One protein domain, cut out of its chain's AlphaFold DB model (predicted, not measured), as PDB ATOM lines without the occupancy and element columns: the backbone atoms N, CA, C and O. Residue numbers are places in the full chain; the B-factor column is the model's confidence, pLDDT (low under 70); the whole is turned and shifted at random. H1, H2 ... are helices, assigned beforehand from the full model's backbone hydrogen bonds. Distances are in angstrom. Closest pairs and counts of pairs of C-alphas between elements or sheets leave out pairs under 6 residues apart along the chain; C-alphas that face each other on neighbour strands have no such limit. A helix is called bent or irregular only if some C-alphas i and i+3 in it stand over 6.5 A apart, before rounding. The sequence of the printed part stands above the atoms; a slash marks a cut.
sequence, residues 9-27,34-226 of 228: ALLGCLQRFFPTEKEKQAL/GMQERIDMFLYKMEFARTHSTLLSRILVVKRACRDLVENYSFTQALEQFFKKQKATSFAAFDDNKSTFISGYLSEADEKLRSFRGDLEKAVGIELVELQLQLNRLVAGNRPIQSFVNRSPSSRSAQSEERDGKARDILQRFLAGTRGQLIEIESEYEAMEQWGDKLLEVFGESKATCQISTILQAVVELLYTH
ATOM      1  N   ALA A   9     105.556 144.252 183.345       79.69
ATOM      2  CA  ALA A   9     106.055 143.481 184.486       79.69
ATOM      3  C   ALA A   9     104.931 142.673 185.153       79.69
ATOM      4  O   ALA A   9     105.095 141.486 185.429       79.69
ATOM      5  N   LEU A  10     103.759 143.289 185.332       81.44
ATOM      6  CA  LEU A  10     102.570 142.628 185.857       81.44
ATOM      7  C   LEU A  10     102.089 141.511 184.920       81.44
ATOM      8  O   LEU A  10     101.754 140.428 185.393       81.44
ATOM      9  N   LEU A  11     102.092 141.737 183.601       80.56
ATOM     10  CA  LEU A  11     101.757 140.698 182.618       80.56
ATOM     11  C   LEU A  11     102.755 139.540 182.644       80.56
ATOM     12  O   LEU A  11     102.332 138.388 182.626       80.56
ATOM     13  N   GLY A  12     104.051 139.828 182.757       75.94
ATOM     14  CA  GLY A  12     105.089 138.808 182.902       75.94
ATOM     15  C   GLY A  12     104.919 137.977 184.177       75.94
ATOM     16  O   GLY A  12     105.052 136.754 184.141       75.94
ATOM     17  N   CYS A  13     104.555 138.603 185.300       81.81
ATOM     18  CA  CYS A  13     104.192 137.883 186.522       81.81
ATOM     19  C   CYS A  13     102.955 137.002 186.307       81.81
ATOM     20  O   CYS A  13     102.983 135.820 186.644       81.81
ATOM     21  N   LEU A  14     101.893 137.539 185.703       80.19
ATOM     22  CA  LEU A  14     100.673 136.780 185.416       80.19
ATOM     23  C   LEU A  14     100.926 135.600 184.476       80.19
ATOM     24  O   LEU A  14     100.306 134.564 184.661       80.19
ATOM     25  N   GLN A  15     101.836 135.737 183.510       79.44
ATOM     26  CA  GLN A  15     102.231 134.664 182.601       79.44
ATOM     27  C   GLN A  15     102.979 133.543 183.336       79.44
ATOM     28  O   GLN A  15     102.710 132.368 183.107       79.44
ATOM     29  N   ARG A  16     103.906 133.898 184.239       80.81
ATOM     30  CA  ARG A  16     104.717 132.934 185.007       80.81
ATOM     31  C   ARG A  16     103.916 132.188 186.068       80.81
ATOM     32  O   ARG A  16     104.173 131.015 186.300       80.81
ATOM     33  N   PHE A  17     102.978 132.874 186.714       79.69
ATOM     34  CA  PHE A  17     102.142 132.314 187.778       79.69
ATOM     35  C   PHE A  17     100.754 131.902 187.280       79.69
ATOM     36  O   PHE A  17      99.849 131.684 188.089       79.69
ATOM     37  N   PHE A  18     100.557 131.822 185.960       74.88
ATOM     38  CA  PHE A  18      99.281 131.378 185.430       74.88
ATOM     39  C   PHE A  18      99.070 129.899 185.775       74.88
ATOM     40  O   PHE A  18      99.963 129.094 185.503       74.88
ATOM     41  N   PRO A  19      97.910 129.512 186.342       73.56
ATOM     42  CA  PRO A  19      97.685 128.132 186.745       73.56
ATOM     43  C   PRO A  19      97.853 127.163 185.573       73.56
ATOM     44  O   PRO A  19      97.380 127.414 184.458       73.56
ATOM     45  N   THR A  20      98.483 126.027 185.834       75.69
ATOM     46  CA  THR A  20      98.556 124.904 184.900       75.69
ATOM     47  C   THR A  20      97.168 124.305 184.663       75.69
ATOM     48  O   THR A  20      96.246 124.481 185.460       75.69
ATOM     49  N   GLU A  21      96.994 123.539 183.584       72.38
ATOM     50  CA  GLU A  21      95.713 122.859 183.323       72.38
ATOM     51  C   GLU A  21      95.297 121.918 184.465       72.38
ATOM     52  O   GLU A  21      94.115 121.838 184.796       72.38
ATOM     53  N   LYS A  22      96.264 121.277 185.137       75.75
ATOM     54  CA  LYS A  22      96.007 120.443 186.321       75.75
ATOM     55  C   LYS A  22      95.458 121.266 187.490       75.75
ATOM     56  O   LYS A  22      94.491 120.858 188.127       75.75
ATOM     57  N   GLU A  23      96.030 122.440 187.746       78.69
ATOM     58  CA  GLU A  23      95.571 123.343 188.810       78.69
ATOM     59  C   GLU A  23      94.211 123.966 188.479       78.69
ATOM     60  O   GLU A  23      93.351 124.058 189.350       78.69
ATOM     61  N   LYS A  24      93.955 124.320 187.212       73.19
ATOM     62  CA  LYS A  24      92.636 124.808 186.768       73.19
ATOM     63  C   LYS A  24      91.538 123.773 186.995       73.19
ATOM     64  O   LYS A  24      90.457 124.134 187.458       73.19
ATOM     65  N   GLN A  25      91.817 122.503 186.691       68.81
ATOM     66  CA  GLN A  25      90.890 121.393 186.933       68.81
ATOM     67  C   GLN A  25      90.630 121.191 188.430       68.81
ATOM     68  O   GLN A  25      89.478 121.023 188.829       68.81
ATOM     69  N   ALA A  26      91.674 121.277 189.262       73.44
ATOM     70  CA  ALA A  26      91.554 121.167 190.715       73.44
ATOM     71  C   ALA A  26      90.775 122.336 191.343       73.44
ATOM     72  O   ALA A  26      90.051 122.145 192.317       73.44
ATOM     73  N   LEU A  27      90.884 123.540 190.776       74.00
ATOM     74  CA  LEU A  27      90.281 124.744 191.344       74.00
ATOM     75  C   LEU A  27      88.782 124.909 191.041       74.00
ATOM     76  O   LEU A  27      88.179 125.786 191.658       74.00
ATOM     77  N   GLY A  34      90.907 130.934 177.605       69.38
ATOM     78  CA  GLY A  34      91.858 131.637 176.733       69.38
ATOM     79  C   GLY A  34      92.572 132.825 177.389       69.38
ATOM     80  O   GLY A  34      93.106 133.675 176.689       69.38
ATOM     81  N   MET A  35      92.575 132.927 178.721       77.06
ATOM     82  CA  MET A  35      93.251 134.021 179.429       77.06
ATOM     83  C   MET A  35      94.774 134.009 179.236       77.06
ATOM     84  O   MET A  35      95.350 135.078 179.087       77.06
ATOM     85  N   GLN A  36      95.403 132.829 179.161       78.31
ATOM     86  CA  GLN A  36      96.828 132.704 178.829       78.31
ATOM     87  C   GLN A  36      97.130 133.345 177.466       78.31
ATOM     88  O   GLN A  36      97.937 134.261 177.381       78.31
ATOM     89  N   GLU A  37      96.382 132.951 176.431       80.69
ATOM     90  CA  GLU A  37      96.492 133.506 175.076       80.69
ATOM     91  C   GLU A  37      96.292 135.034 175.081       80.69
ATOM     92  O   GLU A  37      97.022 135.765 174.419       80.69
ATOM     93  N   ARG A  38      95.354 135.555 175.886       82.19
ATOM     94  CA  ARG A  38      95.139 137.008 176.041       82.19
ATOM     95  C   ARG A  38      96.296 137.717 176.743       82.19
ATOM     96  O   ARG A  38      96.601 138.842 176.358       82.19
ATOM     97  N   ILE A  39      96.891 137.104 177.767       85.31
ATOM     98  CA  ILE A  39      98.072 137.636 178.461       85.31
ATOM     99  C   ILE A  39      99.240 137.697 177.480       85.31
ATOM    100  O   ILE A  39      99.843 138.758 177.346       85.31
ATOM    101  N   ASP A  40      99.487 136.616 176.741       86.62
ATOM    102  CA  ASP A  40     100.578 136.524 175.771       86.62
ATOM    103  C   ASP A  40     100.416 137.566 174.649       86.62
ATOM    104  O   ASP A  40     101.341 138.328 174.366       86.62
ATOM    105  N   MET A  41      99.217 137.678 174.061       91.62
ATOM    106  CA  MET A  41      98.917 138.692 173.040       91.62
ATOM    107  C   MET A  41      99.061 140.122 173.574       91.62
ATOM    108  O   MET A  41      99.541 141.006 172.863       91.62
ATOM    109  N   PHE A  42      98.631 140.376 174.814       90.06
ATOM    110  CA  PHE A  42      98.720 141.713 175.392       90.06
ATOM    111  C   PHE A  42     100.163 142.078 175.752       90.06
ATOM    112  O   PHE A  42     100.586 143.199 175.480       90.06
ATOM    113  N   LEU A  43     100.937 141.134 176.288       89.25
ATOM    114  CA  LEU A  43     102.357 141.328 176.563       89.25
ATOM    115  C   LEU A  43     103.122 141.616 175.267       89.25
ATOM    116  O   LEU A  43     103.839 142.611 175.199       89.25
ATOM    117  N   TYR A  44     102.880 140.831 174.213       93.44
ATOM    118  CA  TYR A  44     103.462 141.080 172.895       93.44
ATOM    119  C   TYR A  44     103.138 142.491 172.389       93.44
ATOM    120  O   TYR A  44     104.043 143.230 172.006       93.44
ATOM    121  N   LYS A  45     101.862 142.905 172.449       94.56
ATOM    122  CA  LYS A  45     101.442 144.261 172.068       94.56
ATOM    123  C   LYS A  45     102.218 145.340 172.834       94.56
ATOM    124  O   LYS A  45     102.622 146.335 172.236       94.56
ATOM    125  N   MET A  46     102.380 145.167 174.145       92.75
ATOM    126  CA  MET A  46     103.030 146.148 175.017       92.75
ATOM    127  C   MET A  46     104.537 146.248 174.775       92.75
ATOM    128  O   MET A  46     105.108 147.331 174.873       92.75
ATOM    129  N   GLU A  47     105.190 145.131 174.464       93.12
ATOM    130  CA  GLU A  47     106.639 145.098 174.257       93.12
ATOM    131  C   GLU A  47     107.059 145.362 172.810       93.12
ATOM    132  O   GLU A  47     108.232 145.656 172.573       93.12
ATOM    133  N   PHE A  48     106.126 145.303 171.854       95.81
ATOM    134  CA  PHE A  48     106.408 145.371 170.420       95.81
ATOM    135  C   PHE A  48     107.334 146.528 170.041       95.81
ATOM    136  O   PHE A  48     108.382 146.298 169.447       95.81
ATOM    137  N   ALA A  49     106.977 147.763 170.409       95.25
ATOM    138  CA  ALA A  49     107.722 148.952 169.992       95.25
ATOM    139  C   ALA A  49     109.170 148.940 170.506       95.25
ATOM    140  O   ALA A  49     110.096 149.291 169.774       95.25
ATOM    141  N   ARG A  50     109.372 148.492 171.752       95.81
ATOM    142  CA  ARG A  50     110.701 148.361 172.357       95.81
ATOM    143  C   ARG A  50     111.504 147.273 171.650       95.81
ATOM    144  O   ARG A  50     112.627 147.528 171.231       95.81
ATOM    145  N   THR A  51     110.922 146.085 171.497       96.44
ATOM    146  CA  THR A  51     111.576 144.939 170.853       96.44
ATOM    147  C   THR A  51     111.943 145.245 169.402       96.44
ATOM    148  O   THR A  51     113.075 144.986 169.006       96.44
ATOM    149  N   HIS A  52     111.032 145.856 168.637       97.81
ATOM    150  CA  HIS A  52     111.279 146.313 167.267       97.81
ATOM    151  C   HIS A  52     112.431 147.318 167.211       97.81
ATOM    152  O   HIS A  52     113.409 147.061 166.520       97.81
ATOM    153  N   SER A  53     112.374 148.399 167.998       97.75
ATOM    154  CA  SER A  53     113.401 149.452 167.970       97.75
ATOM    155  C   SER A  53     114.788 148.920 168.342       97.75
ATOM    156  O   SER A  53     115.784 149.249 167.697       97.75
ATOM    157  N   THR A  54     114.867 148.076 169.379       97.56
ATOM    158  CA  THR A  54     116.129 147.460 169.805       97.56
ATOM    159  C   THR A  54     116.681 146.517 168.738       97.56
ATOM    160  O   THR A  54     117.872 146.578 168.438       97.56
ATOM    161  N   LEU A  55     115.840 145.663 168.149       98.38
ATOM    162  CA  LEU A  55     116.269 144.728 167.111       98.38
ATOM    163  C   LEU A  55     116.707 145.467 165.838       98.38
ATOM    164  O   LEU A  55     117.804 145.216 165.343       98.38
ATOM    165  N   LEU A  56     115.907 146.425 165.363       98.44
ATOM    166  CA  LEU A  56     116.208 147.225 164.176       98.44
ATOM    167  C   LEU A  56     117.531 147.980 164.338       98.44
ATOM    168  O   LEU A  56     118.373 147.948 163.448       98.44
ATOM    169  N   SER A  57     117.766 148.601 165.498       97.62
ATOM    170  CA  SER A  57     119.029 149.295 165.764       97.62
ATOM    171  C   SER A  57     120.241 148.366 165.648       97.62
ATOM    172  O   SER A  57     121.247 148.765 165.063       97.62
ATOM    173  N   ARG A  58     120.151 147.131 166.159       97.69
ATOM    174  CA  ARG A  58     121.238 146.143 166.067       97.69
ATOM    175  C   ARG A  58     121.464 145.676 164.627       97.69
ATOM    176  O   ARG A  58     122.609 145.638 164.187       97.69
ATOM    177  N   ILE A  59     120.388 145.406 163.884       98.38
ATOM    178  CA  ILE A  59     120.445 145.060 162.452       98.38
ATOM    179  C   ILE A  59     121.146 146.171 161.660       98.38
ATOM    180  O   ILE A  59     122.083 145.913 160.907       98.38
ATOM    181  N   LEU A  60     120.752 147.429 161.877       97.75
ATOM    182  CA  LEU A  60     121.328 148.579 161.177       97.75
ATOM    183  C   LEU A  60     122.807 148.809 161.506       97.75
ATOM    184  O   LEU A  60     123.545 149.307 160.657       97.75
ATOM    185  N   VAL A  61     123.257 148.476 162.718       96.81
ATOM    186  CA  VAL A  61     124.681 148.547 163.086       96.81
ATOM    187  C   VAL A  61     125.494 147.550 162.264       96.81
ATOM    188  O   VAL A  61     126.442 147.965 161.602       96.81
ATOM    189  N   VAL A  62     125.087 146.277 162.226       97.50
ATOM    190  CA  VAL A  62     125.778 145.249 161.428       97.50
ATOM    191  C   VAL A  62     125.728 145.592 159.939       97.50
ATOM    192  O   VAL A  62     126.758 145.580 159.269       97.50
ATOM    193  N   LYS A  63     124.552 145.976 159.421       97.69
ATOM    194  CA  LYS A  63     124.378 146.348 158.009       97.69
ATOM    195  C   LYS A  63     125.340 147.461 157.600       97.69
ATOM    196  O   LYS A  63     125.982 147.359 156.559       97.69
ATOM    197  N   ARG A  64     125.423 148.528 158.403       96.19
ATOM    198  CA  ARG A  64     126.314 149.664 158.128       96.19
ATOM    199  C   ARG A  64     127.777 149.260 158.212       96.19
ATOM    200  O   ARG A  64     128.500 149.569 157.283       96.19
ATOM    201  N   ALA A  65     128.180 148.505 159.233       96.00
ATOM    202  CA  ALA A  65     129.544 147.993 159.348       96.00
ATOM    203  C   ALA A  65     129.973 147.199 158.100       96.00
ATOM    204  O   ALA A  65     131.021 147.480 157.522       96.00
ATOM    205  N   CYS A  66     129.138 146.265 157.631       97.06
ATOM    206  CA  CYS A  66     129.426 145.495 156.419       97.06
ATOM    207  C   CYS A  66     129.474 146.380 155.167       97.06
ATOM    208  O   CYS A  66     130.420 146.296 154.386       97.06
ATOM    209  N   ARG A  67     128.473 147.248 154.983       96.62
ATOM    210  CA  ARG A  67     128.413 148.169 153.842       96.62
ATOM    211  C   ARG A  67     129.628 149.090 153.805       96.62
ATOM    212  O   ARG A  67     130.254 149.212 152.762       96.62
ATOM    213  N   ASP A  68     129.958 149.725 154.922       94.56
ATOM    214  CA  ASP A  68     131.012 150.734 154.987       94.56
ATOM    215  C   ASP A  68     132.392 150.111 154.712       94.56
ATOM    216  O   ASP A  68     133.234 150.769 154.108       94.56
ATOM    217  N   LEU A  69     132.604 148.831 155.054       94.88
ATOM    218  CA  LEU A  69     133.788 148.070 154.634       94.88
ATOM    219  C   LEU A  69     133.801 147.780 153.132       94.88
ATOM    220  O   LEU A  69     134.808 148.034 152.474       94.88
ATOM    221  N   VAL A  70     132.699 147.270 152.578       95.50
ATOM    222  CA  VAL A  70     132.610 146.919 151.149       95.50
ATOM    223  C   VAL A  70     132.709 148.164 150.257       95.50
ATOM    224  O   VAL A  70     133.354 148.141 149.214       95.50
ATOM    225  N   GLU A  71     132.108 149.279 150.670       94.31
ATOM    226  CA  GLU A  71     132.142 150.564 149.960       94.31
ATOM    227  C   GLU A  71     133.420 151.379 150.254       94.31
ATOM    228  O   GLU A  71     133.635 152.476 149.716       94.31
ATOM    229  N   ASN A  72     134.314 150.871 151.105       92.56
ATOM    230  CA  ASN A  72     135.634 151.450 151.298       92.56
ATOM    231  C   ASN A  72     136.579 150.982 150.184       92.56
ATOM    232  O   ASN A  72     137.303 150.006 150.336       92.56
ATOM    233  N   TYR A  73     136.585 151.730 149.075       90.94
ATOM    234  CA  TYR A  73     137.427 151.452 147.907       90.94
ATOM    235  C   TYR A  73     138.910 151.256 148.249       90.94
ATOM    236  O   TYR A  73     139.526 150.317 147.760       90.94
ATOM    237  N   SER A  74     139.488 152.105 149.105       90.62
ATOM    238  CA  SER A  74     140.891 151.964 149.515       90.62
ATOM    239  C   SER A  74     141.143 150.651 150.259       90.62
ATOM    240  O   SER A  74     142.144 149.986 150.016       90.62
ATOM    241  N   PHE A  75     140.210 150.232 151.117       92.75
ATOM    242  CA  PHE A  75     140.317 148.968 151.842       92.75
ATOM    243  C   PHE A  75     140.153 147.753 150.925       92.75
ATOM    244  O   PHE A  75     140.972 146.836 150.972       92.75
ATOM    245  N   THR A  76     139.139 147.748 150.058       93.81
ATOM    246  CA  THR A  76     138.924 146.639 149.120       93.81
ATOM    247  C   THR A  76     140.061 146.530 148.108       93.81
ATOM    248  O   THR A  76     140.544 145.429 147.855       93.81
ATOM    249  N   GLN A  77     140.588 147.652 147.611       93.12
ATOM    250  CA  GLN A  77     141.762 147.670 146.740       93.12
ATOM    251  C   GLN A  77     143.019 147.141 147.449       93.12
ATOM    252  O   GLN A  77     143.769 146.360 146.857       93.12
ATOM    253  N   ALA A  78     143.246 147.524 148.709       93.44
ATOM    254  CA  ALA A  78     144.349 147.009 149.518       93.44
ATOM    255  C   ALA A  78     144.257 145.481 149.689       93.44
ATOM    256  O   ALA A  78     145.245 144.774 149.469       93.44
ATOM    257  N   LEU A  79     143.065 144.959 150.004       95.12
ATOM    258  CA  LEU A  79     142.810 143.517 150.096       95.12
ATOM    259  C   LEU A  79     143.056 142.804 148.763       95.12
ATOM    260  O   LEU A  79     143.748 141.789 148.732       95.12
ATOM    261  N   GLU A  80     142.566 143.346 147.647       94.88
ATOM    262  CA  GLU A  80     142.794 142.757 146.325       94.88
ATOM    263  C   GLU A  80     144.282 142.652 145.976       94.88
ATOM    264  O   GLU A  80     144.738 141.618 145.476       94.88
ATOM    265  N   GLN A  81     145.055 143.718 146.201       94.69
ATOM    266  CA  GLN A  81     146.493 143.716 145.926       94.69
ATOM    267  C   GLN A  81     147.235 142.723 146.826       94.69
ATOM    268  O   GLN A  81     148.133 142.012 146.362       94.69
ATOM    269  N   PHE A  82     146.840 142.647 148.095       95.62
ATOM    270  CA  PHE A  82     147.372 141.684 149.045       95.62
ATOM    271  C   PHE A  82     147.084 140.241 148.604       95.62
ATOM    272  O   PHE A  82     148.023 139.457 148.455       95.62
ATOM    273  N   PHE A  83     145.831 139.896 148.294       96.69
ATOM    274  CA  PHE A  83     145.463 138.543 147.862       96.69
ATOM    275  C   PHE A  83     146.131 138.147 146.541       96.69
ATOM    276  O   PHE A  83     146.603 137.017 146.395       96.69
ATOM    277  N   LYS A  84     146.290 139.093 145.603       95.12
ATOM    278  CA  LYS A  84     147.078 138.880 144.375       95.12
ATOM    279  C   LYS A  84     148.531 138.506 144.684       95.12
ATOM    280  O   LYS A  84     149.069 137.603 144.044       95.12
ATOM    281  N   LYS A  85     149.163 139.160 145.668       94.50
ATOM    282  CA  LYS A  85     150.535 138.837 146.094       94.50
ATOM    283  C   LYS A  85     150.616 137.485 146.805       94.50
ATOM    284  O   LYS A  85     151.559 136.739 146.544       94.50
ATOM    285  N   GLN A  86     149.632 137.155 147.642       93.69
ATOM    286  CA  GLN A  86     149.563 135.869 148.348       93.69
ATOM    287  C   GLN A  86     149.191 134.692 147.434       93.69
ATOM    288  O   GLN A  86     149.413 133.540 147.797       93.69
ATOM    289  N   LYS A  87     148.651 134.964 146.235       93.50
ATOM    290  CA  LYS A  87     148.126 133.954 145.296       93.50
ATOM    291  C   LYS A  87     147.035 133.068 145.915       93.50
ATOM    292  O   LYS A  87     146.847 131.930 145.491       93.50
ATOM    293  N   ALA A  88     146.318 133.601 146.898       94.06
ATOM    294  CA  ALA A  88     145.205 132.960 147.577       94.06
ATOM    295  C   ALA A  88     144.230 134.044 148.046       94.06
ATOM    296  O   ALA A  88     144.664 135.037 148.627       94.06
ATOM    297  N   THR A  89     142.935 133.843 147.800       96.00
ATOM    298  CA  THR A  89     141.856 134.723 148.270       96.00
ATOM    299  C   THR A  89     141.003 133.926 149.246       96.00
ATOM    300  O   THR A  89     140.116 133.183 148.830       96.00
ATOM    301  N   SER A  90     141.347 134.010 150.527       97.00
ATOM    302  CA  SER A  90     140.592 133.421 151.632       97.00
ATOM    303  C   SER A  90     140.833 134.231 152.902       97.00
ATOM    304  O   SER A  90     141.882 134.868 153.062       97.00
ATOM    305  N   PHE A  91     139.898 134.165 153.843       96.75
ATOM    306  CA  PHE A  91     140.063 134.779 155.152       96.75
ATOM    307  C   PHE A  91     141.241 134.163 155.914       96.75
ATOM    308  O   PHE A  91     142.009 134.897 156.524       96.75
ATOM    309  N   ALA A  92     141.452 132.847 155.812       95.81
ATOM    310  CA  ALA A  92     142.610 132.190 156.421       95.81
ATOM    311  C   ALA A  92     143.942 132.762 155.899       95.81
ATOM    312  O   ALA A  92     144.820 133.092 156.687       95.81
ATOM    313  N   ALA A  93     144.072 132.971 154.582       95.50
ATOM    314  CA  ALA A  93     145.277 133.570 154.006       95.50
ATOM    315  C   ALA A  93     145.503 135.012 154.490       95.50
ATOM    316  O   ALA A  93     146.650 135.429 154.673       95.50
ATOM    317  N   PHE A  94     144.417 135.765 154.693       95.88
ATOM    318  CA  PHE A  94     144.462 137.094 155.296       95.88
ATOM    319  C   PHE A  94     144.917 137.049 156.756       95.88
ATOM    320  O   PHE A  94     145.851 137.767 157.110       95.88
ATOM    321  N   ASP A  95     144.308 136.196 157.575       95.19
ATOM    322  CA  ASP A  95     144.580 136.117 159.010       95.19
ATOM    323  C   ASP A  95     146.010 135.620 159.290       95.19
ATOM    324  O   ASP A  95     146.763 136.266 160.022       95.19
ATOM    325  N   ASP A  96     146.454 134.576 158.582       94.75
ATOM    326  CA  ASP A  96     147.813 134.022 158.684       94.75
ATOM    327  C   ASP A  96     148.905 135.043 158.311       94.75
ATOM    328  O   ASP A  96     150.032 134.980 158.806       94.75
ATOM    329  N   ASN A  97     148.591 136.001 157.429       93.69
ATOM    330  CA  ASN A  97     149.543 136.988 156.906       93.69
ATOM    331  C   ASN A  97     149.177 138.430 157.295       93.69
ATOM    332  O   ASN A  97     149.630 139.391 156.658       93.69
ATOM    333  N   LYS A  98     148.397 138.598 158.365       91.19
ATOM    334  CA  LYS A  98     147.857 139.884 158.824       91.19
ATOM    335  C   LYS A  98     148.930 140.945 159.075       91.19
ATOM    336  O   LYS A  98     148.769 142.095 158.679       91.19
ATOM    337  N   SER A  99     150.074 140.568 159.645       90.62
ATOM    338  CA  SER A  99     151.215 141.477 159.866       90.62
ATOM    339  C   SER A  99     151.797 142.041 158.560       90.62
ATOM    340  O   SER A  99     152.218 143.200 158.499       90.62
ATOM    341  N   THR A 100     151.772 141.249 157.486       91.38
ATOM    342  CA  THR A 100     152.203 141.684 156.149       91.38
ATOM    343  C   THR A 100     151.173 142.624 155.526       91.38
ATOM    344  O   THR A 100     151.552 143.591 154.870       91.38
ATOM    345  N   PHE A 101     149.878 142.379 155.761       92.38
ATOM    346  CA  PHE A 101     148.821 143.309 155.361       92.38
ATOM    347  C   PHE A 101     148.989 144.676 156.042       92.38
ATOM    348  O   PHE A 101     149.026 145.702 155.365       92.38
ATOM    349  N   ILE A 102     149.185 144.680 157.365       89.62
ATOM    350  CA  ILE A 102     149.377 145.892 158.177       89.62
ATOM    351  C   ILE A 102     150.562 146.721 157.664       89.62
ATOM    352  O   ILE A 102     150.418 147.896 157.347       89.62
ATOM    353  N   SER A 103     151.736 146.102 157.535       88.50
ATOM    354  CA  SER A 103     152.966 146.817 157.166       88.50
ATOM    355  C   SER A 103     153.049 147.238 155.695       88.50
ATOM    356  O   SER A 103     153.807 148.153 155.378       88.50
ATOM    357  N   GLY A 104     152.321 146.566 154.795       87.56
ATOM    358  CA  GLY A 104     152.450 146.776 153.351       87.56
ATOM    359  C   GLY A 104     151.260 147.435 152.656       87.56
ATOM    360  O   GLY A 104     151.442 147.933 151.550       87.56
ATOM    361  N   TYR A 105     150.064 147.405 153.252       87.50
ATOM    362  CA  TYR A 105     148.814 147.744 152.554       87.50
ATOM    363  C   TYR A 105     147.856 148.607 153.384       87.50
ATOM    364  O   TYR A 105     147.077 149.376 152.823       87.50
ATOM    365  N   LEU A 106     147.899 148.506 154.717       83.94
ATOM    366  CA  LEU A 106     146.927 149.172 155.585       83.94
ATOM    367  C   LEU A 106     147.062 150.699 155.588       83.94
ATOM    368  O   LEU A 106     146.042 151.380 155.635       83.94
ATOM    369  N   SER A 107     148.276 151.247 155.459       77.62
ATOM    370  CA  SER A 107     148.512 152.701 155.490       77.62
ATOM    371  C   SER A 107     147.736 153.485 154.424       77.62
ATOM    372  O   SER A 107     147.443 154.657 154.632       77.62
ATOM    373  N   GLU A 108     147.378 152.856 153.299       66.88
ATOM    374  CA  GLU A 108     146.562 153.476 152.242       66.88
ATOM    375  C   GLU A 108     145.048 153.426 152.540       66.88
ATOM    376  O   GLU A 108     144.287 154.235 152.014       66.88
ATOM    377  N   ALA A 109     144.597 152.503 153.398       70.81
ATOM    378  CA  ALA A 109     143.186 152.278 153.735       70.81
ATOM    379  C   ALA A 109     142.760 152.838 155.109       70.81
ATOM    380  O   ALA A 109     141.561 152.951 155.389       70.81
ATOM    381  N   ASP A 110     143.732 153.173 155.960       75.75
ATOM    382  CA  ASP A 110     143.574 153.411 157.400       75.75
ATOM    383  C   ASP A 110     142.655 154.601 157.742       75.75
ATOM    384  O   ASP A 110     141.755 154.478 158.572       75.75
ATOM    385  N   GLU A 111     142.791 155.744 157.060       76.50
ATOM    386  CA  GLU A 111     142.077 156.979 157.438       76.50
ATOM    387  C   GLU A 111     140.546 156.821 157.382       76.50
ATOM    388  O   GLU A 111     139.828 157.221 158.304       76.50
ATOM    389  N   LYS A 112     140.036 156.157 156.338       78.94
ATOM    390  CA  LYS A 112     138.597 155.905 156.183       78.94
ATOM    391  C   LYS A 112     138.110 154.799 157.122       78.94
ATOM    392  O   LYS A 112     136.999 154.900 157.626       78.94
ATOM    393  N   LEU A 113     138.913 153.770 157.406       84.38
ATOM    394  CA  LEU A 113     138.528 152.728 158.370       84.38
ATOM    395  C   LEU A 113     138.394 153.293 159.792       84.38
ATOM    396  O   LEU A 113     137.443 152.969 160.507       84.38
ATOM    397  N   ARG A 114     139.296 154.202 160.185       84.25
ATOM    398  CA  ARG A 114     139.231 154.887 161.484       84.25
ATOM    399  C   ARG A 114     137.953 155.706 161.651       84.25
ATOM    400  O   ARG A 114     137.413 155.746 162.756       84.25
ATOM    401  N   SER A 115     137.424 156.312 160.581       85.38
ATOM    402  CA  SER A 115     136.241 157.177 160.680       85.38
ATOM    403  C   SER A 115     134.959 156.441 161.091       85.38
ATOM    404  O   SER A 115     134.053 157.074 161.625       85.38
ATOM    405  N   PHE A 116     134.867 155.124 160.863       87.25
ATOM    406  CA  PHE A 116     133.709 154.304 161.254       87.25
ATOM    407  C   PHE A 116     134.054 153.163 162.229       87.25
ATOM    408  O   PHE A 116     133.233 152.276 162.475       87.25
ATOM    409  N   ARG A 117     135.230 153.227 162.875       87.81
ATOM    410  CA  ARG A 117     135.695 152.267 163.896       87.81
ATOM    411  C   ARG A 117     134.644 151.962 164.962       87.81
ATOM    412  O   ARG A 117     134.394 150.801 165.267       87.81
ATOM    413  N   GLY A 118     134.000 152.995 165.503       86.94
ATOM    414  CA  GLY A 118     133.014 152.828 166.574       86.94
ATOM    415  C   GLY A 118     131.774 152.028 166.157       86.94
ATOM    416  O   GLY A 118     131.134 151.414 167.008       86.94
ATOM    417  N   ASP A 119     131.425 152.012 164.869       87.62
ATOM    418  CA  ASP A 119     130.326 151.187 164.360       87.62
ATOM    419  C   ASP A 119     130.781 149.741 164.096       87.62
ATOM    420  O   ASP A 119     130.017 148.817 164.380       87.62
ATOM    421  N   LEU A 120     132.036 149.527 163.673       91.25
ATOM    422  CA  LEU A 120     132.644 148.191 163.580       91.25
ATOM    423  C   LEU A 120     132.709 147.501 164.947       91.25
ATOM    424  O   LEU A 120     132.259 146.367 165.088       91.25
ATOM    425  N   GLU A 121     133.202 148.199 165.971       92.00
ATOM    426  CA  GLU A 121     133.322 147.664 167.335       92.00
ATOM    427  C   GLU A 121     131.961 147.264 167.919       92.00
ATOM    428  O   GLU A 121     131.825 146.214 168.548       92.00
ATOM    429  N   LYS A 122     130.917 148.060 167.662       93.81
ATOM    430  CA  LYS A 122     129.549 147.700 168.061       93.81
ATOM    431  C   LYS A 122     129.034 146.486 167.295       93.81
ATOM    432  O   LYS A 122     128.334 145.671 167.888       93.81
ATOM    433  N   ALA A 123     129.337 146.378 166.002       95.50
ATOM    434  CA  ALA A 123     128.880 145.272 165.166       95.50
ATOM    435  C   ALA A 123     129.505 143.932 165.575       95.50
ATOM    436  O   ALA A 123     128.806 142.923 165.591       95.50
ATOM    437  N   VAL A 124     130.779 143.928 165.980       93.44
ATOM    438  CA  VAL A 124     131.482 142.740 166.497       93.44
ATOM    439  C   VAL A 124     130.747 142.099 167.679       93.44
ATOM    440  O   VAL A 124     130.624 140.880 167.743       93.44
ATOM    441  N   GLY A 125     130.220 142.909 168.601       90.44
ATOM    442  CA  GLY A 125     129.500 142.419 169.782       90.44
ATOM    443  C   GLY A 125     128.093 141.873 169.501       90.44
ATOM    444  O   GLY A 125     127.374 141.525 170.440       90.44
ATOM    445  N   ILE A 126     127.650 141.841 168.241       94.62
ATOM    446  CA  ILE A 126     126.300 141.420 167.867       94.62
ATOM    447  C   ILE A 126     126.316 139.995 167.311       94.62
ATOM    448  O   ILE A 126     126.801 139.726 166.217       94.62
ATOM    449  N   GLU A 127     125.676 139.083 168.040       93.81
ATOM    450  CA  GLU A 127     125.449 137.713 167.580       93.81
ATOM    451  C   GLU A 127     124.326 137.643 166.533       93.81
ATOM    452  O   GLU A 127     123.152 137.871 166.843       93.81
ATOM    453  N   LEU A 128     124.672 137.277 165.292       92.88
ATOM    454  CA  LEU A 128     123.721 137.211 164.171       92.88
ATOM    455  C   LEU A 128     122.624 136.159 164.372       92.88
ATOM    456  O   LEU A 128     121.464 136.398 164.042       92.88
ATOM    457  N   VAL A 129     122.962 135.016 164.981       93.81
ATOM    458  CA  VAL A 129     121.979 133.965 165.297       93.81
ATOM    459  C   VAL A 129     120.897 134.504 166.234       93.81
ATOM    460  O   VAL A 129     119.712 134.243 166.027       93.81
ATOM    461  N   GLU A 130     121.277 135.309 167.227       95.25
ATOM    462  CA  GLU A 130     120.314 135.923 168.140       95.25
ATOM    463  C   GLU A 130     119.441 136.964 167.426       95.25
ATOM    464  O   GLU A 130     118.247 137.043 167.714       95.25
ATOM    465  N   LEU A 131     119.973 137.716 166.452       96.75
ATOM    466  CA  LEU A 131     119.149 138.612 165.627       96.75
ATOM    467  C   LEU A 131     118.076 137.838 164.852       96.75
ATOM    468  O   LEU A 131     116.903 138.212 164.908       96.75
ATOM    469  N   GLN A 132     118.448 136.735 164.194       96.69
ATOM    470  CA  GLN A 132     117.502 135.882 163.468       96.69
ATOM    471  C   GLN A 132     116.419 135.325 164.401       96.69
ATOM    472  O   GLN A 132     115.233 135.328 164.062       96.69
ATOM    473  N   LEU A 133     116.807 134.839 165.585       97.38
ATOM    474  CA  LEU A 133     115.868 134.307 166.573       97.38
ATOM    475  C   LEU A 133     114.904 135.388 167.072       97.38
ATOM    476  O   LEU A 133     113.701 135.133 167.179       97.38
ATOM    477  N   GLN A 134     115.405 136.593 167.351       97.00
ATOM    478  CA  GLN A 134     114.582 137.728 167.764       97.00
ATOM    479  C   GLN A 134     113.623 138.170 166.656       97.00
ATOM    480  O   GLN A 134     112.443 138.381 166.943       97.00
ATOM    481  N   LEU A 135     114.079 138.231 165.400       97.94
ATOM    482  CA  LEU A 135     113.232 138.533 164.243       97.94
ATOM    483  C   LEU A 135     112.123 137.490 164.085       97.94
ATOM    484  O   LEU A 135     110.946 137.842 164.020       97.94
ATOM    485  N   ASN A 136     112.477 136.204 164.120       97.06
ATOM    486  CA  ASN A 136     111.516 135.108 164.010       97.06
ATOM    487  C   ASN A 136     110.448 135.180 165.107       97.06
ATOM    488  O   ASN A 136     109.263 134.994 164.828       97.06
ATOM    489  N   ARG A 137     110.845 135.476 166.352       95.00
ATOM    490  CA  ARG A 137     109.912 135.671 167.476       95.00
ATOM    491  C   ARG A 137     109.021 136.893 167.266       95.00
ATOM    492  O   ARG A 137     107.815 136.796 167.488       95.00
ATOM    493  N   LEU A 138     109.592 138.015 166.821       95.69
ATOM    494  CA  LEU A 138     108.850 139.243 166.550       95.69
ATOM    495  C   LEU A 138     107.793 139.008 165.465       95.69
ATOM    496  O   LEU A 138     106.627 139.316 165.688       95.69
ATOM    497  N   VAL A 139     108.153 138.390 164.340       94.69
ATOM    498  CA  VAL A 139     107.224 138.096 163.236       94.69
ATOM    499  C   VAL A 139     106.178 137.053 163.645       94.69
ATOM    500  O   VAL A 139     104.978 137.245 163.428       94.69
ATOM    501  N   ALA A 140     106.594 135.958 164.291       93.31
ATOM    502  CA  ALA A 140     105.686 134.885 164.697       93.31
ATOM    503  C   ALA A 140     104.670 135.325 165.764       93.31
ATOM    504  O   ALA A 140     103.546 134.816 165.769       93.31
ATOM    505  N   GLY A 141     105.024 136.286 166.625       90.75
ATOM    506  CA  GLY A 141     104.153 136.791 167.689       90.75
ATOM    507  C   GLY A 141     102.857 137.451 167.204       90.75
ATOM    508  O   GLY A 141     101.890 137.512 167.961       90.75
ATOM    509  N   ASN A 142     102.764 137.843 165.926       91.94
ATOM    510  CA  ASN A 142     101.511 138.339 165.347       91.94
ATOM    511  C   ASN A 142     100.516 137.238 164.975       91.94
ATOM    512  O   ASN A 142      99.321 137.511 164.877       91.94
ATOM    513  N   ARG A 143     100.959 135.990 164.766       91.81
ATOM    514  CA  ARG A 143     100.073 134.910 164.290       91.81
ATOM    515  C   ARG A 143      98.934 134.600 165.273       91.81
ATOM    516  O   ARG A 143      97.796 134.502 164.811       91.81
ATOM    517  N   PRO A 144      99.173 134.494 166.598       90.81
ATOM    518  CA  PRO A 144      98.089 134.310 167.565       90.81
ATOM    519  C   PRO A 144      97.106 135.486 167.569       90.81
ATOM    520  O   PRO A 144      95.897 135.274 167.586       90.81
ATOM    521  N   ILE A 145      97.613 136.718 167.451       92.56
ATOM    522  CA  ILE A 145      96.791 137.935 167.391       92.56
ATOM    523  C   ILE A 145      95.905 137.927 166.143       92.56
ATOM    524  O   ILE A 145      94.699 138.153 166.236       92.56
ATOM    525  N   GLN A 146      96.475 137.602 164.984       91.94
ATOM    526  CA  GLN A 146      95.742 137.497 163.725       91.94
ATOM    527  C   GLN A 146      94.666 136.403 163.785       91.94
ATOM    528  O   GLN A 146      93.536 136.628 163.356       91.94
ATOM    529  N   SER A 147      94.999 135.238 164.347       91.44
ATOM    530  CA  SER A 147      94.056 134.132 164.554       91.44
ATOM    531  C   SER A 147      92.892 134.542 165.459       91.44
ATOM    532  O   SER A 147      91.734 134.275 165.141       91.44
ATOM    533  N   PHE A 148      93.179 135.253 166.554       89.75
ATOM    534  CA  PHE A 148      92.164 135.750 167.478       89.75
ATOM    535  C   PHE A 148      91.239 136.791 166.835       89.75
ATOM    536  O   PHE A 148      90.023 136.715 167.010       89.75
ATOM    537  N   VAL A 149      91.797 137.737 166.072       90.06
ATOM    538  CA  VAL A 149      91.026 138.773 165.362       90.06
ATOM    539  C   VAL A 149      90.142 138.164 164.271       90.06
ATOM    540  O   VAL A 149      88.989 138.564 164.133       90.06
ATOM    541  N   ASN A 150      90.642 137.164 163.542       88.00
ATOM    542  CA  ASN A 150      89.912 136.515 162.449       88.00
ATOM    543  C   ASN A 150      88.894 135.463 162.924       88.00
ATOM    544  O   ASN A 150      88.118 134.949 162.118       88.00
ATOM    545  N   ARG A 151      88.904 135.093 164.210       84.88
ATOM    546  CA  ARG A 151      87.993 134.083 164.756       84.88
ATOM    547  C   ARG A 151      86.566 134.633 164.787       84.88
ATOM    548  O   ARG A 151      86.302 135.635 165.453       84.88
ATOM    549  N   SER A 152      85.642 133.934 164.125       71.81
ATOM    550  CA  SER A 152      84.212 134.256 164.164       71.81
ATOM    551  C   SER A 152      83.694 134.325 165.607       71.81
ATOM    552  O   SER A 152      84.149 133.537 166.445       71.81
ATOM    553  N   PRO A 153      82.732 135.221 165.906       68.19
ATOM    554  CA  PRO A 153      82.077 135.265 167.206       68.19
ATOM    555  C   PRO A 153      81.554 133.879 167.565       68.19
ATOM    556  O   PRO A 153      80.840 133.244 166.786       68.19
ATOM    557  N   SER A 154      81.954 133.385 168.728       61.66
ATOM    558  CA  SER A 154      81.454 132.115 169.231       61.66
ATOM    559  C   SER A 154      80.068 132.326 169.845       61.66
ATOM    560  O   SER A 154      79.742 133.409 170.316       61.66
ATOM    561  N   SER A 155      79.240 131.285 169.911       56.59
ATOM    562  CA  SER A 155      77.933 131.300 170.595       56.59
ATOM    563  C   SER A 155      78.041 131.406 172.135       56.59
ATOM    564  O   SER A 155      77.183 130.922 172.872       56.59
ATOM    565  N   ARG A 156      79.119 132.017 172.646       61.12
ATOM    566  CA  ARG A 156      79.360 132.263 174.072       61.12
ATOM    567  C   ARG A 156      78.401 133.333 174.599       61.12
ATOM    568  O   ARG A 156      77.782 134.074 173.845       61.12
ATOM    569  N   SER A 157      78.287 133.414 175.928       62.84
ATOM    570  CA  SER A 157      77.444 134.414 176.602       62.84
ATOM    571  C   SER A 157      77.691 135.843 176.085       62.84
ATOM    572  O   SER A 157      78.836 136.219 175.828       62.84
ATOM    573  N   ALA A 158      76.630 136.655 175.993       65.25
ATOM    574  CA  ALA A 158      76.668 138.006 175.419       65.25
ATOM    575  C   ALA A 158      77.747 138.922 176.039       65.25
ATOM    576  O   ALA A 158      78.413 139.667 175.327       65.25
ATOM    577  N   GLN A 159      77.996 138.813 177.352       62.50
ATOM    578  CA  GLN A 159      79.056 139.574 178.034       62.50
ATOM    579  C   GLN A 159      80.476 139.137 177.638       62.50
ATOM    580  O   GLN A 159      81.396 139.956 177.629       62.50
ATOM    581  N   SER A 160      80.681 137.851 177.335       68.00
ATOM    582  CA  SER A 160      81.974 137.349 176.858       68.00
ATOM    583  C   SER A 160      82.265 137.863 175.452       68.00
ATOM    584  O   SER A 160      83.390 138.271 175.182       68.00
ATOM    585  N   GLU A 161      81.261 137.881 174.575       76.25
ATOM    586  CA  GLU A 161      81.423 138.379 173.205       76.25
ATOM    587  C   GLU A 161      81.614 139.903 173.153       76.25
ATOM    588  O   GLU A 161      82.402 140.378 172.342       76.25
ATOM    589  N   GLU A 162      81.009 140.682 174.058       76.94
ATOM    590  CA  GLU A 162      81.265 142.130 174.137       76.94
ATOM    591  C   GLU A 162      82.723 142.443 174.537       76.94
ATOM    592  O   GLU A 162      83.383 143.304 173.946       76.94
ATOM    593  N   ARG A 163      83.258 141.722 175.536       76.69
ATOM    594  CA  ARG A 163      84.662 141.867 175.967       76.69
ATOM    595  C   ARG A 163      85.634 141.433 174.873       76.69
ATOM    596  O   ARG A 163      86.666 142.079 174.688       76.69
ATOM    597  N   ASP A 164      85.300 140.362 174.159       81.81
ATOM    598  CA  ASP A 164      86.113 139.853 173.058       81.81
ATOM    599  C   ASP A 164      86.057 140.799 171.858       81.81
ATOM    600  O   ASP A 164      87.099 141.059 171.268       81.81
ATOM    601  N   GLY A 165      84.908 141.420 171.573       83.19
ATOM    602  CA  GLY A 165      84.772 142.488 170.578       83.19
ATOM    603  C   GLY A 165      85.723 143.656 170.845       83.19
ATOM    604  O   GLY A 165      86.549 143.985 169.998       83.19
ATOM    605  N   LYS A 166      85.724 144.198 172.071       86.12
ATOM    606  CA  LYS A 166      86.654 145.277 172.465       86.12
ATOM    607  C   LYS A 166      88.126 144.875 172.309       86.12
ATOM    608  O   LYS A 166      88.949 145.685 171.886       86.12
ATOM    609  N   ALA A 167      88.479 143.637 172.665       86.69
ATOM    610  CA  ALA A 167      89.840 143.130 172.493       86.69
ATOM    611  C   ALA A 167      90.212 142.965 171.009       86.69
ATOM    612  O   ALA A 167      91.314 143.359 170.626       86.69
ATOM    613  N   ARG A 168      89.299 142.445 170.175       89.75
ATOM    614  CA  ARG A 168      89.479 142.330 168.720       89.75
ATOM    615  C   ARG A 168      89.721 143.704 168.098       89.75
ATOM    616  O   ARG A 168      90.706 143.852 167.388       89.75
ATOM    617  N   ASP A 169      88.935 144.722 168.450       90.88
ATOM    618  CA  ASP A 169      89.096 146.084 167.913       90.88
ATOM    619  C   ASP A 169      90.460 146.704 168.257       90.88
ATOM    620  O   ASP A 169      91.067 147.403 167.440       90.88
ATOM    621  N   ILE A 170      90.942 146.491 169.487       92.50
ATOM    622  CA  ILE A 170      92.255 146.979 169.938       92.50
ATOM    623  C   ILE A 170      93.375 146.256 169.185       92.50
ATOM    624  O   ILE A 170      94.303 146.899 168.694       92.50
ATOM    625  N   LEU A 171      93.290 144.930 169.092       93.81
ATOM    626  CA  LEU A 171      94.300 144.108 168.433       93.81
ATOM    627  C   LEU A 171      94.318 144.305 166.916       93.81
ATOM    628  O   LEU A 171      95.389 144.331 166.323       93.81
ATOM    629  N   GLN A 172      93.165 144.521 166.288       94.75
ATOM    630  CA  GLN A 172      93.070 144.835 164.866       94.75
ATOM    631  C   GLN A 172      93.751 146.170 164.546       94.75
ATOM    632  O   GLN A 172      94.526 146.253 163.595       94.75
ATOM    633  N   ARG A 173      93.520 147.204 165.368       95.12
ATOM    634  CA  ARG A 173      94.229 148.489 165.244       95.12
ATOM    635  C   ARG A 173      95.732 148.335 165.451       95.12
ATOM    636  O   ARG A 173      96.505 148.940 164.716       95.12
ATOM    637  N   PHE A 174      96.139 147.516 166.418       95.81
ATOM    638  CA  PHE A 174      97.547 147.199 166.639       95.81
ATOM    639  C   PHE A 174      98.186 146.542 165.407       95.81
ATOM    640  O   PHE A 174      99.177 147.068 164.915       95.81
ATOM    641  N   LEU A 175      97.588 145.477 164.858       95.50
ATOM    642  CA  LEU A 175      98.086 144.799 163.652       95.50
ATOM    643  C   LEU A 175      98.211 145.753 162.455       95.50
ATOM    644  O   LEU A 175      99.198 145.716 161.725       95.50
ATOM    645  N   ALA A 176      97.217 146.625 162.257       95.44
ATOM    646  CA  ALA A 176      97.264 147.626 161.196       95.44
ATOM    647  C   ALA A 176      98.408 148.635 161.408       95.44
ATOM    648  O   ALA A 176      99.088 148.994 160.449       95.44
ATOM    649  N   GLY A 177      98.639 149.062 162.654       95.50
ATOM    650  CA  GLY A 177      99.691 150.015 163.008       95.50
ATOM    651  C   GLY A 177     101.110 149.449 162.935       95.50
ATOM    652  O   GLY A 177     102.036 150.188 162.617       95.50
ATOM    653  N   THR A 178     101.298 148.150 163.182       96.00
ATOM    654  CA  THR A 178     102.631 147.522 163.220       96.00
ATOM    655  C   THR A 178     103.061 146.874 161.909       96.00
ATOM    656  O   THR A 178     104.233 146.537 161.749       96.00
ATOM    657  N   ARG A 179     102.154 146.736 160.932       95.25
ATOM    658  CA  ARG A 179     102.451 146.119 159.630       95.25
ATOM    659  C   ARG A 179     103.653 146.751 158.926       95.25
ATOM    660  O   ARG A 179     104.499 146.023 158.419       95.25
ATOM    661  N   GLY A 180     103.732 148.082 158.898       96.81
ATOM    662  CA  GLY A 180     104.852 148.788 158.266       96.81
ATOM    663  C   GLY A 180     106.187 148.493 158.952       96.81
ATOM    664  O   GLY A 180     107.164 148.196 158.279       96.81
ATOM    665  N   GLN A 181     106.195 148.480 160.287       97.25
ATOM    666  CA  GLN A 181     107.387 148.215 161.099       97.25
ATOM    667  C   GLN A 181     107.919 146.785 160.914       97.25
ATOM    668  O   GLN A 181     109.127 146.566 160.945       97.25
ATOM    669  N   LEU A 182     107.026 145.811 160.708       97.06
ATOM    670  CA  LEU A 182     107.400 144.424 160.406       97.06
ATOM    671  C   LEU A 182     108.032 144.292 159.018       97.06
ATOM    672  O   LEU A 182     109.091 143.694 158.888       97.06
ATOM    673  N   ILE A 183     107.414 144.903 158.003       97.44
ATOM    674  CA  ILE A 183     107.949 144.895 156.635       97.44
ATOM    675  C   ILE A 183     109.325 145.565 156.601       97.44
ATOM    676  O   ILE A 183     110.251 145.045 155.985       97.44
ATOM    677  N   GLU A 184     109.459 146.706 157.280       97.81
ATOM    678  CA  GLU A 184     110.726 147.420 157.416       97.81
ATOM    679  C   GLU A 184     111.801 146.517 158.024       97.81
ATOM    680  O   GLU A 184     112.848 146.334 157.417       97.81
ATOM    681  N   ILE A 185     111.552 145.913 159.191       98.25
ATOM    682  CA  ILE A 185     112.593 145.145 159.881       98.25
ATOM    683  C   ILE A 185     112.977 143.859 159.138       98.25
ATOM    684  O   ILE A 185     114.147 143.485 159.161       98.25
ATOM    685  N   GLU A 186     112.032 143.206 158.452       98.38
ATOM    686  CA  GLU A 186     112.321 142.060 157.580       98.38
ATOM    687  C   GLU A 186     113.188 142.482 156.384       98.38
ATOM    688  O   GLU A 186     114.211 141.852 156.118       98.38
ATOM    689  N   SER A 187     112.837 143.586 155.716       98.50
ATOM    690  CA  SER A 187     113.612 144.122 154.589       98.50
ATOM    691  C   SER A 187     115.011 144.578 155.009       98.50
ATOM    692  O   SER A 187     115.983 144.355 154.289       98.50
ATOM    693  N   GLU A 188     115.128 145.200 156.178       98.62
ATOM    694  CA  GLU A 188     116.395 145.666 156.734       98.62
ATOM    695  C   GLU A 188     117.303 144.506 157.151       98.62
ATOM    696  O   GLU A 188     118.518 144.562 156.942       98.62
ATOM    697  N   TYR A 189     116.720 143.428 157.681       98.62
ATOM    698  CA  TYR A 189     117.443 142.194 157.969       98.62
ATOM    699  C   TYR A 189     117.955 141.525 156.689       98.62
ATOM    700  O   TYR A 189     119.118 141.138 156.617       98.62
ATOM    701  N   GLU A 190     117.125 141.435 155.649       98.50
ATOM    702  CA  GLU A 190     117.546 140.883 154.358       98.50
ATOM    703  C   GLU A 190     118.679 141.710 153.734       98.50
ATOM    704  O   GLU A 190     119.682 141.161 153.278       98.50
ATOM    705  N   ALA A 191     118.576 143.040 153.776       98.56
ATOM    706  CA  ALA A 191     119.638 143.921 153.302       98.56
ATOM    707  C   ALA A 191     120.938 143.746 154.109       98.56
ATOM    708  O   ALA A 191     122.023 143.770 153.531       98.56
ATOM    709  N   MET A 192     120.848 143.563 155.433       98.31
ATOM    710  CA  MET A 192     121.999 143.243 156.288       98.31
ATOM    711  C   MET A 192     122.690 141.954 155.837       98.31
ATOM    712  O   MET A 192     123.909 141.953 155.673       98.31
ATOM    713  N   GLU A 193     121.924 140.891 155.592       97.88
ATOM    714  CA  GLU A 193     122.444 139.609 155.111       97.88
ATOM    715  C   GLU A 193     123.146 139.755 153.755       97.88
ATOM    716  O   GLU A 193     124.265 139.274 153.596       97.88
ATOM    717  N   GLN A 194     122.548 140.489 152.810       98.25
ATOM    718  CA  GLN A 194     123.140 140.737 151.490       98.25
ATOM    719  C   GLN A 194     124.461 141.518 151.568       98.25
ATOM    720  O   GLN A 194     125.402 141.230 150.829       98.25
ATOM    721  N   TRP A 195     124.555 142.520 152.448       98.31
ATOM    722  CA  TRP A 195     125.819 143.229 152.680       98.31
ATOM    723  C   TRP A 195     126.859 142.345 153.365       98.31
ATOM    724  O   TRP A 195     128.042 142.451 153.054       98.31
ATOM    725  N   GLY A 196     126.420 141.462 154.262       97.62
ATOM    726  CA  GLY A 196     127.261 140.430 154.856       97.62
ATOM    727  C   GLY A 196     127.843 139.471 153.818       97.62
ATOM    728  O   GLY A 196     129.042 139.211 153.841       97.62
ATOM    729  N   ASP A 197     127.024 139.009 152.871       98.12
ATOM    730  CA  ASP A 197     127.459 138.131 151.778       98.12
ATOM    731  C   ASP A 197     128.493 138.819 150.878       98.12
ATOM    732  O   ASP A 197     129.553 138.256 150.619       98.12
ATOM    733  N   LYS A 198     128.266 140.084 150.502       98.44
ATOM    734  CA  LYS A 198     129.260 140.875 149.751       98.44
ATOM    735  C   LYS A 198     130.577 141.035 150.508       98.44
ATOM    736  O   LYS A 198     131.641 141.009 149.901       98.44
ATOM    737  N   LEU A 199     130.521 141.228 151.828       97.88
ATOM    738  CA  LEU A 199     131.732 141.322 152.643       97.88
ATOM    739  C   LEU A 199     132.487 139.988 152.663       97.88
ATOM    740  O   LEU A 199     133.703 139.990 152.522       97.88
ATOM    741  N   LEU A 200     131.787 138.861 152.799       98.06
ATOM    742  CA  LEU A 200     132.398 137.532 152.717       98.06
ATOM    743  C   LEU A 200     133.083 137.321 151.357       98.06
ATOM    744  O   LEU A 200     134.237 136.897 151.317       98.06
ATOM    745  N   GLU A 201     132.431 137.709 150.258       97.62
ATOM    746  CA  GLU A 201     132.981 137.602 148.900       97.62
ATOM    747  C   GLU A 201     134.294 138.381 148.719       97.62
ATOM    748  O   GLU A 201     135.211 137.880 148.066       97.62
ATOM    749  N   VAL A 202     134.434 139.563 149.337       96.88
ATOM    750  CA  VAL A 202     135.691 140.344 149.325       96.88
ATOM    751  C   VAL A 202     136.864 139.534 149.894       96.88
ATOM    752  O   VAL A 202     137.994 139.673 149.428       96.88
ATOM    753  N   PHE A 203     136.601 138.658 150.866       97.25
ATOM    754  CA  PHE A 203     137.595 137.757 151.455       97.25
ATOM    755  C   PHE A 203     137.665 136.390 150.761       97.25
ATOM    756  O   PHE A 203     138.429 135.538 151.200       97.25
ATOM    757  N   GLY A 204     136.911 136.162 149.680       96.69
ATOM    758  CA  GLY A 204     136.823 134.857 149.012       96.69
ATOM    759  C   GLY A 204     136.035 133.813 149.806       96.69
ATOM    760  O   GLY A 204     136.204 132.615 149.588       96.69
ATOM    761  N   GLU A 205     135.194 134.259 150.736       97.88
ATOM    762  CA  GLU A 205     134.450 133.417 151.664       97.88
ATOM    763  C   GLU A 205     132.952 133.360 151.343       97.88
ATOM    764  O   GLU A 205     132.411 134.114 150.537       97.88
ATOM    765  N   SER A 206     132.262 132.458 152.037       96.75
ATOM    766  CA  SER A 206     130.806 132.351 152.081       96.75
ATOM    767  C   SER A 206     130.351 132.085 153.516       96.75
ATOM    768  O   SER A 206     131.158 131.738 154.381       96.75
ATOM    769  N   LYS A 207     129.040 132.130 153.771       93.69
ATOM    770  CA  LYS A 207     128.460 131.781 155.083       93.69
ATOM    771  C   LYS A 207     128.795 130.361 155.557       93.69
ATOM    772  O   LYS A 207     128.690 130.076 156.745       93.69
ATOM    773  N   ALA A 208     129.159 129.461 154.639       93.62
ATOM    774  CA  ALA A 208     129.541 128.089 154.967       93.62
ATOM    775  C   ALA A 208     130.999 127.966 155.435       93.62
ATOM    776  O   ALA A 208     131.346 126.981 156.083       93.62
ATOM    777  N   THR A 209     131.848 128.933 155.086       94.06
ATOM    778  CA  THR A 209     133.301 128.855 155.280       94.06
ATOM    779  C   THR A 209     133.810 129.870 156.297       94.06
ATOM    780  O   THR A 209     134.777 129.583 156.999       94.06
ATOM    781  N   CYS A 210     133.128 131.006 156.456       94.88
ATOM    782  CA  CYS A 210     133.498 132.029 157.425       94.88
ATOM    783  C   CYS A 210     132.270 132.733 158.019       94.88
ATOM    784  O   CYS A 210     131.241 132.910 157.366       94.88
ATOM    785  N   GLN A 211     132.390 133.156 159.279       93.31
ATOM    786  CA  GLN A 211     131.395 134.001 159.929       93.31
ATOM    787  C   GLN A 211     131.764 135.474 159.759       93.31
ATOM    788  O   GLN A 211     132.913 135.868 159.950       93.31
ATOM    789  N   ILE A 212     130.759 136.307 159.484       94.75
ATOM    790  CA  ILE A 212     130.929 137.761 159.343       94.75
ATOM    791  C   ILE A 212     131.561 138.371 160.602       94.75
ATOM    792  O   ILE A 212     132.432 139.228 160.494       94.75
ATOM    793  N   SER A 213     131.173 137.906 161.795       93.06
ATOM    794  CA  SER A 213     131.739 138.362 163.071       93.06
ATOM    795  C   SER A 213     133.257 138.194 163.141       93.06
ATOM    796  O   SER A 213     133.937 139.078 163.655       93.06
ATOM    797  N   THR A 214     133.795 137.108 162.579       94.12
ATOM    798  CA  THR A 214     135.238 136.845 162.528       94.12
ATOM    799  C   THR A 214     135.957 137.866 161.650       94.12
ATOM    800  O   THR A 214     136.981 138.410 162.056       94.12
ATOM    801  N   ILE A 215     135.393 138.193 160.481       95.62
ATOM    802  CA  ILE A 215     135.939 139.232 159.595       95.62
ATOM    803  C   ILE A 215     135.904 140.597 160.287       95.62
ATOM    804  O   ILE A 215     136.917 141.294 160.322       95.62
ATOM    805  N   LEU A 216     134.760 140.973 160.867       94.94
ATOM    806  CA  LEU A 216     134.611 142.251 161.567       94.94
ATOM    807  C   LEU A 216     135.619 142.379 162.716       94.94
ATOM    808  O   LEU A 216     136.281 143.408 162.829       94.94
ATOM    809  N   GLN A 217     135.785 141.325 163.520       94.12
ATOM    810  CA  GLN A 217     136.763 141.278 164.608       94.12
ATOM    811  C   GLN A 217     138.189 141.458 164.078       94.12
ATOM    812  O   GLN A 217     138.942 142.293 164.581       94.12
ATOM    813  N   ALA A 218     138.551 140.727 163.022       94.06
ATOM    814  CA  ALA A 218     139.888 140.795 162.458       94.06
ATOM    815  C   ALA A 218     140.215 142.190 161.906       94.06
ATOM    816  O   ALA A 218     141.341 142.653 162.094       94.06
ATOM    817  N   VAL A 219     139.242 142.865 161.282       92.56
ATOM    818  CA  VAL A 219     139.386 144.247 160.801       92.56
ATOM    819  C   VAL A 219     139.483 145.237 161.958       92.56
ATOM    820  O   VAL A 219     140.322 146.130 161.919       92.56
ATOM    821  N   VAL A 220     138.680 145.073 163.011       91.31
ATOM    822  CA  VAL A 220     138.776 145.906 164.217       91.31
ATOM    823  C   VAL A 220     140.179 145.817 164.827       91.31
ATOM    824  O   VAL A 220     140.775 146.842 165.141       91.31
ATOM    825  N   GLU A 221     140.761 144.623 164.918       90.31
ATOM    826  CA  GLU A 221     142.130 144.421 165.414       90.31
ATOM    827  C   GLU A 221     143.218 145.109 164.568       90.31
ATOM    828  O   GLU A 221     144.252 145.505 165.112       90.31
ATOM    829  N   LEU A 222     142.995 145.307 163.261       87.81
ATOM    830  CA  LEU A 222     143.900 146.117 162.431       87.81
ATOM    831  C   LEU A 222     143.989 147.558 162.947       87.81
ATOM    832  O   LEU A 222     145.047 148.173 162.899       87.81
ATOM    833  N   LEU A 223     142.882 148.091 163.468       81.50
ATOM    834  CA  LEU A 223     142.804 149.471 163.948       81.50
ATOM    835  C   LEU A 223     143.428 149.647 165.337       81.50
ATOM    836  O   LEU A 223     143.812 150.756 165.686       81.50
ATOM    837  N   TYR A 224     143.566 148.572 166.119       75.19
ATOM    838  CA  TYR A 224     144.227 148.607 167.431       75.19
ATOM    839  C   TYR A 224     145.757 148.553 167.342       75.19
ATOM    840  O   TYR A 224     146.442 149.017 168.249       75.19
ATOM    841  N   THR A 225     146.310 148.004 166.261       63.16
ATOM    842  CA  THR A 225     147.764 147.824 166.100       63.16
ATOM    843  C   THR A 225     148.505 149.092 165.654       63.16
ATOM    844  O   THR A 225     149.732 149.088 165.628       63.16
ATOM    845  N   HIS A 226     147.786 150.185 165.373       53.75
ATOM    846  CA  HIS A 226     148.347 151.482 164.968       53.75
ATOM    847  C   HIS A 226     148.162 152.620 165.991       53.75
ATOM    848  O   HIS A 226     148.466 153.772 165.676       53.75
TER     849      HIS A 226
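AT A GLANCE: This is residues 9 to 27 and 34 to 226 of the 228 residues of an uncharacterized protein of Phytophthora palmivora var. palmivora (UniProt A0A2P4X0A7). This is a long helical rod, with H3b and H10b, arms of two bent helices, side by side through its middle and H8 packed on H3b. At one end H4, H5, H6 and H11 make a head of shorter helices, and H7 packs on H3b and H11. At the other end lie H3a, H9 and H10a, with H1 packed on H3a; residues 20 to 26, of which 21 to 26 belong to H2, stick out. There are 212 residues printed, with eleven named helices, H1 to H11, and no named strand: all helix. The whole is loose, with a radius of gyration of the C-alphas of 24.6 A and spans of 79 by 35 by 27 A.

HOW THE PARTS SIT: Start at H1, residues 9 to 16, then H2, residues 21 to 27, which touches no helix. H3, residues 35 to 70, the hub, was assigned as one helix by its hydrogen bonds but is bent: C-alphas 46 and 49 are 7.4 A apart. Its arms H3a, residues 35 to 46, and H3b, residues 49 to 70, stand at a steep tilt of 50 degrees. H1 touches H3a, closest at the C-alphas of Leu 11 and Leu 43, 6.1 A apart. H4, residues 73 to 86, touches H3b only at the corner, and only just, with 3 pairs of C-alphas within 8 A. H5, residues 91 to 96, only just touches H4, with 3 such pairs. H6, residues 98 to 115, is irregular, C-alphas 108 and 111 being 7.7 A apart; it touches H4, closest at the C-alphas of Phe 75 and Ala 109, 4.8 A. H7, residues 117 to 124, touches residues 58 to 65 of H3b. Next come H8, residues 128 to 140, and H9, residues 142 to 150. H10, residues 158 to 202, one helix by its hydrogen bonds, is bent, with C-alphas 177 and 180 7.1 A apart; its arms are H10a, residues 158 to 177, and H10b, residues 180 to 202. H3b, H8 and H10b form an up and down bundle, each running against the one before; the closest C-alphas of H3b and H10b, Lys 63 and Met 192, are 4.3 A apart. H9 touches residues 168 to 175 of H10a. H11, residues 212 to 224, touches H7, closest at the C-alphas of Val 124 and Ser 213, 5.6 A. Every O i to N i+4 pair is within hydrogen-bond range except in H6, 8 of 14, and H11, 8 of 9.

IN THESE COORDINATES: Find C-alpha 9 at (106.055, 143.481, 184.486), where H1 begins. H3b runs 31.3 A from C-alpha 49, H10a 28.8 A and H10b 33.2 A. H11 ends at C-alpha 224, (144.227, 148.607, 167.431).

THE WHOLE: The C-alphas farthest apart, Gly 104 and Ser 157, are 79.5 A apart. Residues 28 to 33 are not printed; C-alphas 27 and 34 are 16.2 A apart across the cut. Of the links printed whole, none is long. Mean pLDDT of the printed part is 89.4; 13 residues are under 70, among them 153 to 160.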